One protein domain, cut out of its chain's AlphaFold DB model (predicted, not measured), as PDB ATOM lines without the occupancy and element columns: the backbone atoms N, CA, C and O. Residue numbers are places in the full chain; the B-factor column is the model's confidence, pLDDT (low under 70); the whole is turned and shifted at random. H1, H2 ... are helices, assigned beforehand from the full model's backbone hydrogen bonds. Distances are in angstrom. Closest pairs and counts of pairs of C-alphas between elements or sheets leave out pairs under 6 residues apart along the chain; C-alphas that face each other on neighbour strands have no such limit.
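What this domain is: This is residues 2 to 82 of the 206 residues of an uncharacterized protein of Cohnella phaseoli (UniProt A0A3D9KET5). With little regular structure, this is a long bare tail, residues 2 to 21, sticking out from a small body where H1 and H3 pack steeply together, H2 follows at H1's end, and residues 53 to 70 loop from H2 to H3. The printed part has 81 residues, 27 of them in three named helices, H1, H2, H3 in order, with no named strand: all helix. It is only just extended, close to loose, with a radius of gyration of the C-alphas of 17.8 A and spans of 50 by 27 by 26 A.

Where its parts are: Pass residues 2 to 32 and find C-alpha 33 at (14.639, -5.028, 34.607); H1, residues 33 to 43, runs 15.3 A from there. H2 is residues 46 to 52, 10.1 A. H3, residues 71 to 79, runs 12.6 A to C-alpha 79 at (9.059, -8.581, 46.199).

How they stand to each other: Look at Pro 33 and Gly 72, the closest C-alphas of H1 and H3, 3.9 A apart: these helices touch, at a steep tilt of 56 degrees, the same way. H1 and H2 are close but not clearly touching, C-alphas 42 and 48 being closest at 7.1 A, and only just about perpendicular at 70.3 degrees. H2 and H3 are apart. Every O i to N i+4 pair in H1, H2 and H3 is within hydrogen-bond range.

The domain as a whole: The farthest C-alphas, Asn 6 and Ser 82, are 52.2 A apart. The printed part has no cut; the link from H2 to H3 is long. Look for pLDDT under 70 at residues 2 to 10, 64 to 65 and 80 to 82.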
ATOM      1  N   ALA A   2      53.143 -26.410  52.862       42.62
ATOM      2  CA  ALA A   2      53.854 -25.236  52.367       42.62
ATOM      3  C   ALA A   2      52.837 -24.114  52.130       42.62
ATOM      4  O   ALA A   2      51.893 -24.299  51.364       42.62
ATOM      5  N   TYR A   3      53.003 -22.991  52.822       50.41
ATOM      6  CA  TYR A   3      52.185 -21.797  52.628       50.41
ATOM      7  C   TYR A   3      52.820 -20.932  51.535       50.41
ATOM      8  O   TYR A   3      54.037 -20.761  51.510       50.41
ATOM      9  N   THR A   4      51.999 -20.393  50.630       59.75
ATOM     10  CA  THR A   4      52.429 -19.636  49.434       59.75
ATOM     11  C   THR A   4      53.285 -18.406  49.758       59.75
ATOM     12  O   THR A   4      54.096 -17.989  48.937       59.75
ATOM     13  N   TYR A   5      53.160 -17.865  50.971       59.44
ATOM     14  CA  TYR A   5      54.009 -16.806  51.509       59.44
ATOM     15  C   TYR A   5      54.557 -17.303  52.841       59.44
ATOM     16  O   TYR A   5      53.812 -17.436  53.806       59.44
ATOM     17  N   ASN A   6      55.833 -17.670  52.864       59.12
ATOM     18  CA  ASN A   6      56.510 -18.379  53.950       59.12
ATOM     19  C   ASN A   6      56.703 -17.496  55.212       59.12
ATOM     20  O   ASN A   6      57.829 -17.241  55.629       59.12
ATOM     21  N   THR A   7      55.621 -16.966  55.790       62.91
ATOM     22  CA  THR A   7      55.624 -16.061  56.949       62.91
ATOM     23  C   THR A   7      55.154 -16.785  58.210       62.91
ATOM     24  O   THR A   7      54.096 -17.414  58.216       62.91
ATOM     25  N   ILE A   8      55.932 -16.679  59.291       61.31
ATOM     26  CA  ILE A   8      55.592 -17.186  60.629       61.31
ATOM     27  C   ILE A   8      55.400 -15.970  61.549       61.31
ATOM     28  O   ILE A   8      56.349 -15.196  61.685       61.31
ATOM     29  N   PRO A   9      54.245 -15.799  62.221       65.12
ATOM     30  CA  PRO A   9      53.023 -16.611  62.160       65.12
ATOM     31  C   PRO A   9      52.189 -16.390  60.873       65.12
ATOM     32  O   PRO A   9      52.288 -15.337  60.248       65.12
ATOM     33  N   PRO A  10      51.327 -17.354  60.488       68.62
ATOM     34  CA  PRO A  10      50.461 -17.271  59.299       68.62
ATOM     35  C   PRO A  10      49.335 -16.226  59.411       68.62
ATOM     36  O   PRO A  10      48.577 -16.027  58.467       68.62
ATOM     37  N   VAL A  11      49.213 -15.577  60.570       73.31
ATOM     38  CA  VAL A  11      48.250 -14.517  60.864       73.31
ATOM     39  C   VAL A  11      49.018 -13.399  61.574       73.31
ATOM     40  O   VAL A  11      49.802 -13.713  62.471       73.31
ATOM     41  N   PRO A  12      48.837 -12.121  61.199       76.88
ATOM     42  CA  PRO A  12      49.480 -10.998  61.876       76.88
ATOM     43  C   PRO A  12      49.245 -11.029  63.392       76.88
ATOM     44  O   PRO A  12      48.160 -11.365  63.855       76.88
ATOM     45  N   ALA A  13      50.257 -10.652  64.178       79.62
ATOM     46  CA  ALA A  13      50.168 -10.660  65.644       79.62
ATOM     47  C   ALA A  13      49.204  -9.599  66.217       79.62
ATOM     48  O   ALA A  13      48.902  -9.626  67.409       79.62
ATOM     49  N   LYS A  14      48.773  -8.639  65.391       82.81
ATOM     50  CA  LYS A  14      47.835  -7.562  65.718       82.81
ATOM     51  C   LYS A  14      46.961  -7.280  64.502       82.81
ATOM     52  O   LYS A  14      47.409  -7.493  63.373       82.81
ATOM     53  N   ASP A  15      45.762  -6.770  64.747       84.31
ATOM     54  CA  ASP A  15      44.856  -6.335  63.689       84.31
ATOM     55  C   ASP A  15      45.508  -5.239  62.832       84.31
ATOM     56  O   ASP A  15      46.285  -4.416  63.324       84.31
ATOM     57  N   ILE A  16      45.224  -5.268  61.530       83.00
ATOM     58  CA  ILE A  16      45.754  -4.306  60.561       83.00
ATOM     59  C   ILE A  16      44.663  -3.282  60.261       83.00
ATOM     60  O   ILE A  16      43.599  -3.645  59.757       83.00
ATOM     61  N   ASP A  17      44.962  -2.006  60.496       83.88
ATOM     62  CA  ASP A  17      44.122  -0.904  60.040       83.88
ATOM     63  C   ASP A  17      44.221  -0.791  58.514       83.88
ATOM     64  O   ASP A  17      45.256  -0.417  57.958       83.88
ATOM     65  N   ALA A  18      43.139  -1.146  57.826       81.69
ATOM     66  CA  ALA A  18      43.058  -1.121  56.373       81.69
ATOM     67  C   ALA A  18      41.928  -0.203  55.902       81.69
ATOM     68  O   ALA A  18      40.845  -0.156  56.486       81.69
ATOM     69  N   VAL A  19      42.167   0.500  54.795       83.50
ATOM     70  CA  VAL A  19      41.129   1.276  54.111       83.50
ATOM     71  C   VAL A  19      40.341   0.334  53.203       83.50
ATOM     72  O   VAL A  19      40.888  -0.228  52.255       83.50
ATOM     73  N   GLY A  20      39.054   0.161  53.498       78.56
ATOM     74  CA  GLY A  20      38.121  -0.596  52.666       78.56
ATOM     75  C   GLY A  20      37.364   0.298  51.684       78.56
ATOM     76  O   GLY A  20      37.107   1.469  51.961       78.56
ATOM     77  N   VAL A  21      36.964  -0.271  50.547       79.38
ATOM     78  CA  VAL A  21      36.041   0.361  49.591       79.38
ATOM     79  C   VAL A  21      34.769  -0.469  49.460       79.38
ATOM     80  O   VAL A  21      34.798  -1.693  49.593       79.38
ATOM     81  N   ASN A  22      33.649   0.194  49.177       77.88
ATOM     82  CA  ASN A  22      32.378  -0.485  48.950       77.88
ATOM     83  C   ASN A  22      32.350  -1.091  47.545       77.88
ATOM     84  O   ASN A  22      32.462  -0.376  46.548       77.88
ATOM     85  N   LEU A  23      32.158  -2.406  47.466       79.81
ATOM     86  CA  LEU A  23      31.922  -3.089  46.201       79.81
ATOM     87  C   LEU A  23      30.489  -2.816  45.737       79.81
ATOM     88  O   LEU A  23      29.535  -3.059  46.473       79.81
ATOM     89  N   GLN A  24      30.345  -2.317  44.510       84.81
ATOM     90  CA  GLN A  24      29.050  -2.029  43.896       84.81
ATOM     91  C   GLN A  24      28.883  -2.855  42.624       84.81
ATOM     92  O   GLN A  24      29.786  -2.924  41.791       84.81
ATOM     93  N   ILE A  25      27.703  -3.451  42.459       85.81
ATOM     94  CA  ILE A  25      27.306  -4.114  41.216       85.81
ATOM     95  C   ILE A  25      26.466  -3.119  40.424       85.81
ATOM     96  O   ILE A  25      25.412  -2.681  40.882       85.81
ATOM     97  N   VAL A  26      26.941  -2.765  39.233       88.06
ATOM     98  CA  VAL A  26      26.273  -1.813  38.340       88.06
ATOM     99  C   VAL A  26      25.791  -2.514  37.078       88.06
ATOM    100  O   VAL A  26      26.458  -3.397  36.543       88.06
ATOM    101  N   ALA A  27      24.622  -2.103  36.596       87.69
ATOM    102  CA  ALA A  27      24.046  -2.575  35.345       87.69
ATOM    103  C   ALA A  27      23.882  -1.405  34.371       87.69
ATOM    104  O   ALA A  27      23.694  -0.256  34.774       87.69
ATOM    105  N   HIS A  28      23.927  -1.699  33.073       91.81
ATOM    106  CA  HIS A  28      23.665  -0.701  32.043       91.81
ATOM    107  C   HIS A  28      22.200  -0.227  32.100       91.81
ATOM    108  O   HIS A  28      21.298  -1.012  32.383       91.81
ATOM    109  N   SER A  29      21.928   1.037  31.760       85.56
ATOM    110  CA  SER A  29      20.582   1.638  31.854       85.56
ATOM    111  C   SER A  29      19.516   0.962  30.979       85.56
ATOM    112  O   SER A  29      18.326   1.058  31.267       85.56
ATOM    113  N   LYS A  30      19.950   0.274  29.915       89.69
ATOM    114  CA  LYS A  30      19.105  -0.516  29.000       89.69
ATOM    115  C   LYS A  30      19.003  -2.003  29.363       89.69
ATOM    116  O   LYS A  30      18.430  -2.759  28.588       89.69
ATOM    117  N   ALA A  31      19.607  -2.440  30.470       90.12
ATOM    118  CA  ALA A  31      19.474  -3.821  30.917       90.12
ATOM    119  C   ALA A  31      18.003  -4.133  31.225       90.12
ATOM    120  O   ALA A  31      17.288  -3.285  31.764       90.12
ATOM    121  N   ASP A  32      17.567  -5.343  30.878       91.94
ATOM    122  CA  ASP A  32      16.210  -5.806  31.159       91.94
ATOM    123  C   ASP A  32      15.962  -5.820  32.683       91.94
ATOM    124  O   ASP A  32      16.676  -6.520  33.414       91.94
ATOM    125  N   PRO A  33      14.977  -5.052  33.190       88.81
ATOM    126  CA  PRO A  33      14.639  -5.028  34.607       88.81
ATOM    127  C   PRO A  33      14.319  -6.410  35.189       88.81
ATOM    128  O   PRO A  33      14.656  -6.663  36.346       88.81
ATOM    129  N   GLU A  34      13.700  -7.307  34.415       90.56
ATOM    130  CA  GLU A  34      13.360  -8.651  34.892       90.56
ATOM    131  C   GLU A  34      14.624  -9.495  35.101       90.56
ATOM    132  O   GLU A  34      14.784 -10.141  36.139       90.56
ATOM    133  N   ALA A  35      15.569  -9.426  34.160       92.25
ATOM    134  CA  ALA A  35      16.856 -10.105  34.268       92.25
ATOM    135  C   ALA A  35      17.661  -9.615  35.481       92.25
ATOM    136  O   ALA A  35      18.221 -10.424  36.222       92.25
ATOM    137  N   VAL A  36      17.676  -8.298  35.728       90.94
ATOM    138  CA  VAL A  36      18.334  -7.718  36.910       90.94
ATOM    139  C   VAL A  36      17.672  -8.201  38.204       90.94
ATOM    140  O   VAL A  36      18.373  -8.570  39.146       90.94
ATOM    141  N   SER A  37      16.339  -8.258  38.255       90.44
ATOM    142  CA  SER A  37      15.607  -8.759  39.426       90.44
ATOM    143  C   SER A  37      15.905 -10.236  39.710       90.44
ATOM    144  O   SER A  37      16.189 -10.598  40.852       90.44
ATOM    145  N   LYS A  38      15.893 -11.091  38.679       91.44
ATOM    146  CA  LYS A  38      16.217 -12.523  38.810       91.44
ATOM    147  C   LYS A  38      17.665 -12.751  39.232       91.44
ATOM    148  O   LYS A  38      17.933 -13.625  40.050       91.44
ATOM    149  N   LEU A  39      18.600 -11.952  38.716       91.62
ATOM    150  CA  LEU A  39      19.996 -12.014  39.142       91.62
ATOM    151  C   LEU A  39      20.130 -11.720  40.639       91.62
ATOM    152  O   LEU A  39      20.816 -12.454  41.346       91.62
ATOM    153  N   LEU A  40      19.455 -10.676  41.128       90.50
ATOM    154  CA  LEU A  40      19.456 -10.341  42.552       90.50
ATOM    155  C   LEU A  40      18.839 -11.466  43.398       90.50
ATOM    156  O   LEU A  40      19.377 -11.795  44.447       90.50
ATOM    157  N   GLU A  41      17.785 -12.127  42.923       90.06
ATOM    158  CA  GLU A  41      17.195 -13.302  43.585       90.06
ATOM    159  C   GLU A  41      18.169 -14.463  43.748       90.06
ATOM    160  O   GLU A  41      18.256 -15.055  44.822       90.06
ATOM    161  N   VAL A  42      18.972 -14.737  42.724       90.81
ATOM    162  CA  VAL A  42      20.021 -15.754  42.815       90.81
ATOM    163  C   VAL A  42      21.137 -15.305  43.762       90.81
ATOM    164  O   VAL A  42      21.566 -16.088  44.608       90.81
ATOM    165  N   MET A  43      21.589 -14.054  43.659       87.88
ATOM    166  CA  MET A  43      22.677 -13.506  44.483       87.88
ATOM    167  C   MET A  43      22.352 -13.511  45.979       87.88
ATOM    168  O   MET A  43      23.218 -13.826  46.791       87.88
ATOM    169  N   TYR A  44      21.105 -13.199  46.330       87.12
ATOM    170  CA  TYR A  44      20.610 -13.195  47.707       87.12
ATOM    171  C   TYR A  44      20.021 -14.546  48.140       87.12
ATOM    172  O   TYR A  44      19.478 -14.667  49.238       87.12
ATOM    173  N   SER A  45      20.151 -15.592  47.318       87.62
ATOM    174  CA  SER A  45      19.710 -16.931  47.701       87.62
ATOM    175  C   SER A  45      20.584 -17.509  48.828       87.62
ATOM    176  O   SER A  45      21.804 -17.295  48.844       87.62
ATOM    177  N   PRO A  46      20.015 -18.328  49.736       85.69
ATOM    178  CA  PRO A  46      20.780 -18.974  50.805       85.69
ATOM    179  C   PRO A  46      21.974 -19.785  50.286       85.69
ATOM    180  O   PRO A  46      23.032 -19.818  50.909       85.69
ATOM    181  N   THR A  47      21.830 -20.414  49.116       88.25
ATOM    182  CA  THR A  47      22.884 -21.213  48.481       88.25
ATOM    183  C   THR A  47      24.103 -20.371  48.114       88.25
ATOM    184  O   THR A  47      25.232 -20.795  48.363       88.25
ATOM    185  N   VAL A  48      23.895 -19.185  47.534       87.31
ATOM    186  CA  VAL A  48      24.996 -18.295  47.144       87.31
ATOM    187  C   VAL A  48      25.626 -17.656  48.376       87.31
ATOM    188  O   VAL A  48      26.848 -17.708  48.506       87.31
ATOM    189  N   ILE A  49      24.816 -17.154  49.312       87.00
ATOM    190  CA  ILE A  49      25.290 -16.531  50.559       87.00
ATOM    191  C   ILE A  49      26.177 -17.497  51.360       87.00
ATOM    192  O   ILE A  49      27.293 -17.144  51.750       87.00
ATOM    193  N   ASN A  50      25.735 -18.746  51.534       86.06
ATOM    194  CA  ASN A  50      26.506 -19.764  52.251       86.06
ATOM    195  C   ASN A  50      27.820 -20.117  51.540       86.06
ATOM    196  O   ASN A  50      28.793 -20.489  52.191       86.06
ATOM    197  N   ARG A  51      27.868 -19.992  50.208       88.38
ATOM    198  CA  ARG A  51      29.065 -20.289  49.415       88.38
ATOM    199  C   ARG A  51      30.108 -19.175  49.475       88.38
ATOM    200  O   ARG A  51      31.297 -19.475  49.480       88.38
ATOM    201  N   ILE A  52      29.681 -17.913  49.501       86.44
ATOM    202  CA  ILE A  52      30.596 -16.760  49.562       86.44
ATOM    203  C   ILE A  52      31.067 -16.452  50.989       86.44
ATOM    204  O   ILE A  52      32.016 -15.692  51.156       86.44
ATOM    205  N   ASN A  53      30.422 -17.038  52.007       81.44
ATOM    206  CA  ASN A  53      30.717 -16.830  53.429       81.44
ATOM    207  C   ASN A  53      30.761 -15.338  53.827       81.44
ATOM    208  O   ASN A  53      31.540 -14.919  54.682       81.44
ATOM    209  N   GLN A  54      29.924 -14.522  53.181       77.44
ATOM    210  CA  GLN A  54      29.751 -13.102  53.469       77.44
ATOM    211  C   GLN A  54      28.329 -12.849  53.959       77.44
ATOM    212  O   GLN A  54      27.363 -13.396  53.425       77.44
ATOM    213  N   LYS A  55      28.193 -11.988  54.969       74.75
ATOM    214  CA  LYS A  55      26.888 -11.535  55.454       74.75
ATOM    215  C   LYS A  55      26.357 -10.463  54.505       74.75
ATOM    216  O   LYS A  55      26.697  -9.293  54.646       74.75
ATOM    217  N   VAL A  56      25.551 -10.872  53.530       75.50
ATOM    218  CA  VAL A  56      24.891  -9.957  52.596       75.50
ATOM    219  C   VAL A  56      23.438  -9.791  53.037       75.50
ATOM    220  O   VAL A  56      22.662 -10.739  53.002       75.50
ATOM    221  N   GLU A  57      23.072  -8.593  53.494       79.44
ATOM    222  CA  GLU A  57      21.711  -8.282  53.947       79.44
ATOM    223  C   GLU A  57      21.000  -7.408  52.904       79.44
ATOM    224  O   GLU A  57      21.551  -6.396  52.466       79.44
ATOM    225  N   GLU A  58      19.767  -7.762  52.520       79.19
ATOM    226  CA  GLU A  58      18.990  -7.028  51.501       79.19
ATOM    227  C   GLU A  58      18.766  -5.553  51.878       79.19
ATOM    228  O   GLU A  58      18.850  -4.672  51.025       79.19
ATOM    229  N   LYS A  59      18.591  -5.257  53.175       75.88
ATOM    230  CA  LYS A  59      18.438  -3.884  53.700       75.88
ATOM    231  C   LYS A  59      19.629  -2.966  53.391       75.88
ATOM    232  O   LYS A  59      19.480  -1.750  53.442       75.88
ATOM    233  N   ASN A  60      20.795  -3.533  53.071       77.06
ATOM    234  CA  ASN A  60      22.011  -2.772  52.794       77.06
ATOM    235  C   ASN A  60      22.263  -2.550  51.292       77.06
ATOM    236  O   ASN A  60      23.251  -1.906  50.941       77.06
ATOM    237  N   ILE A  61      21.386  -3.042  50.401       79.25
ATOM    238  CA  ILE A  61      21.532  -2.917  48.935       79.25
ATOM    239  C   ILE A  61      21.694  -1.453  48.498       79.25
ATOM    240  O   ILE A  61      22.434  -1.165  47.559       79.25
ATOM    241  N   THR A  62      21.019  -0.519  49.173       76.69
ATOM    242  CA  THR A  62      20.985   0.900  48.787       76.69
ATOM    243  C   THR A  62      21.887   1.799  49.633       76.69
ATOM    244  O   THR A  62      22.063   2.963  49.288       76.69
ATOM    245  N   THR A  63      22.478   1.288  50.718       70.50
ATOM    246  CA  THR A  63      23.178   2.095  51.739       70.50
ATOM    247  C   THR A  63      24.422   2.809  51.206       70.50
ATOM    248  O   THR A  63      24.799   3.856  51.720       70.50
ATOM    249  N   ALA A  64      25.044   2.280  50.149       66.12
ATOM    250  CA  ALA A  64      26.240   2.853  49.531       66.12
ATOM    251  C   ALA A  64      26.052   3.154  48.033       66.12
ATOM    252  O   ALA A  64      27.028   3.156  47.286       66.12
ATOM    253  N   ALA A  65      24.818   3.365  47.565       68.31
ATOM    254  CA  ALA A  65      24.551   3.562  46.143       68.31
ATOM    255  C   ALA A  65      25.083   4.921  45.649       68.31
ATOM    256  O   ALA A  65      24.535   5.974  45.963       68.31
ATOM    257  N   THR A  66      26.143   4.896  44.839       78.56
ATOM    258  CA  THR A  66      26.662   6.090  44.144       78.56
ATOM    259  C   THR A  66      25.941   6.337  42.813       78.56
ATOM    260  O   THR A  66      25.959   7.447  42.287       78.56
ATOM    261  N   TYR A  67      25.271   5.313  42.279       79.75
ATOM    262  CA  TYR A  67      24.542   5.351  41.014       79.75
ATOM    263  C   TYR A  67      23.025   5.251  41.229       79.75
ATOM    264  O   TYR A  67      22.587   4.678  42.231       79.75
ATOM    265  N   PRO A  68      22.205   5.753  40.284       81.44
ATOM    266  CA  PRO A  68      20.758   5.590  40.341       81.44
ATOM    267  C   PRO A  68      20.353   4.116  40.428       81.44
ATOM    268  O   PRO A  68      20.882   3.266  39.709       81.44
ATOM    269  N   ILE A  69      19.375   3.823  41.284       84.88
ATOM    270  CA  ILE A  69      18.885   2.459  41.493       84.88
ATOM    271  C   ILE A  69      18.180   1.967  40.223       84.88
ATOM    272  O   ILE A  69      17.316   2.646  39.662       84.88
ATOM    273  N   SER A  70      18.534   0.763  39.770       85.25
ATOM    274  CA  SER A  70      17.924   0.167  38.581       85.25
ATOM    275  C   SER A  70      16.460  -0.230  38.825       85.25
ATOM    276  O   SER A  70      16.072  -0.610  39.933       85.25
ATOM    277  N   LYS A  71      15.639  -0.225  37.766       85.44
ATOM    278  CA  LYS A  71      14.230  -0.661  37.843       85.44
ATOM    279  C   LYS A  71      14.088  -2.106  38.345       85.44
ATOM    280  O   LYS A  71      13.157  -2.393  39.089       85.44
ATOM    281  N   GLY A  72      15.022  -2.989  37.978       83.12
ATOM    282  CA  GLY A  72      15.038  -4.381  38.437       83.12
ATOM    283  C   GLY A  72      15.380  -4.524  39.919       83.12
ATOM    284  O   GLY A  72      14.785  -5.343  40.607       83.12
ATOM    285  N   THR A  73      16.262  -3.669  40.445       86.12
ATOM    286  CA  THR A  73      16.559  -3.606  41.886       86.12
ATOM    287  C   THR A  73      15.340  -3.155  42.689       86.12
ATOM    288  O   THR A  73      15.053  -3.718  43.738       86.12
ATOM    289  N   ILE A  74      14.578  -2.183  42.178       84.62
ATOM    290  CA  ILE A  74      13.322  -1.745  42.807       84.62
ATOM    291  C   ILE A  74      12.299  -2.888  42.818       84.62
ATOM    292  O   ILE A  74      11.649  -3.110  43.835       84.62
ATOM    293  N   ALA A  75      12.157  -3.617  41.706       84.56
ATOM    294  CA  ALA A  75      11.257  -4.769  41.622       84.56
ATOM    295  C   ALA A  75      11.654  -5.886  42.603       84.56
ATOM    296  O   ALA A  75      10.792  -6.442  43.277       84.56
ATOM    297  N   PHE A  76      12.957  -6.152  42.732       85.31
ATOM    298  CA  PHE A  76      13.509  -7.110  43.685       85.31
ATOM    299  C   PHE A  76      13.203  -6.732  45.143       85.31
ATOM    300  O   PHE A  76      12.702  -7.566  45.890       85.31
ATOM    301  N   LEU A  77      13.448  -5.475  45.536       84.38
ATOM    302  CA  LEU A  77      13.188  -4.997  46.902       84.38
ATOM    303  C   LEU A  77      11.692  -5.056  47.247       84.38
ATOM    304  O   LEU A  77      11.316  -5.534  48.314       84.38
ATOM    305  N   LYS A  78      10.829  -4.676  46.299       79.81
ATOM    306  CA  LYS A  78       9.368  -4.726  46.468       79.81
ATOM    307  C   LYS A  78       8.792  -6.141  46.549       79.81
ATOM    308  O   LYS A  78       7.650  -6.291  46.966       79.81
ATOM    309  N   ARG A  79       9.534  -7.184  46.147       76.94
ATOM    310  CA  ARG A  79       9.059  -8.581  46.199       76.94
ATOM    311  C   ARG A  79       8.850  -9.059  47.637       76.94
ATOM    312  O   ARG A  79       7.953  -9.859  47.879       76.94
ATOM    313  N   ASN A  80       9.702  -8.599  48.554       61.09
ATOM    314  CA  ASN A  80       9.722  -9.029  49.952       61.09
ATOM    315  C   ASN A  80       9.243  -7.934  50.921       61.09
ATOM    316  O   ASN A  80       9.254  -8.149  52.135       61.09
ATOM    317  N   ASP A  81       8.790  -6.789  50.390       55.25
ATOM    318  CA  ASP A  81       7.968  -5.834  51.131       55.25
ATOM    319  C   ASP A  81       6.665  -6.549  51.505       55.25
ATOM    320  O   ASP A  81       5.675  -6.562  50.773       55.25
ATOM    321  N   SER A  82       6.690  -7.205  52.665       47.56
ATOM    322  CA  SER A  82       5.485  -7.605  53.374       47.56
ATOM    323  C   SER A  82       4.568  -6.388  53.399       47.56
ATOM    324  O   SER A  82       4.976  -5.319  53.849       47.56
TER     325      SER A  82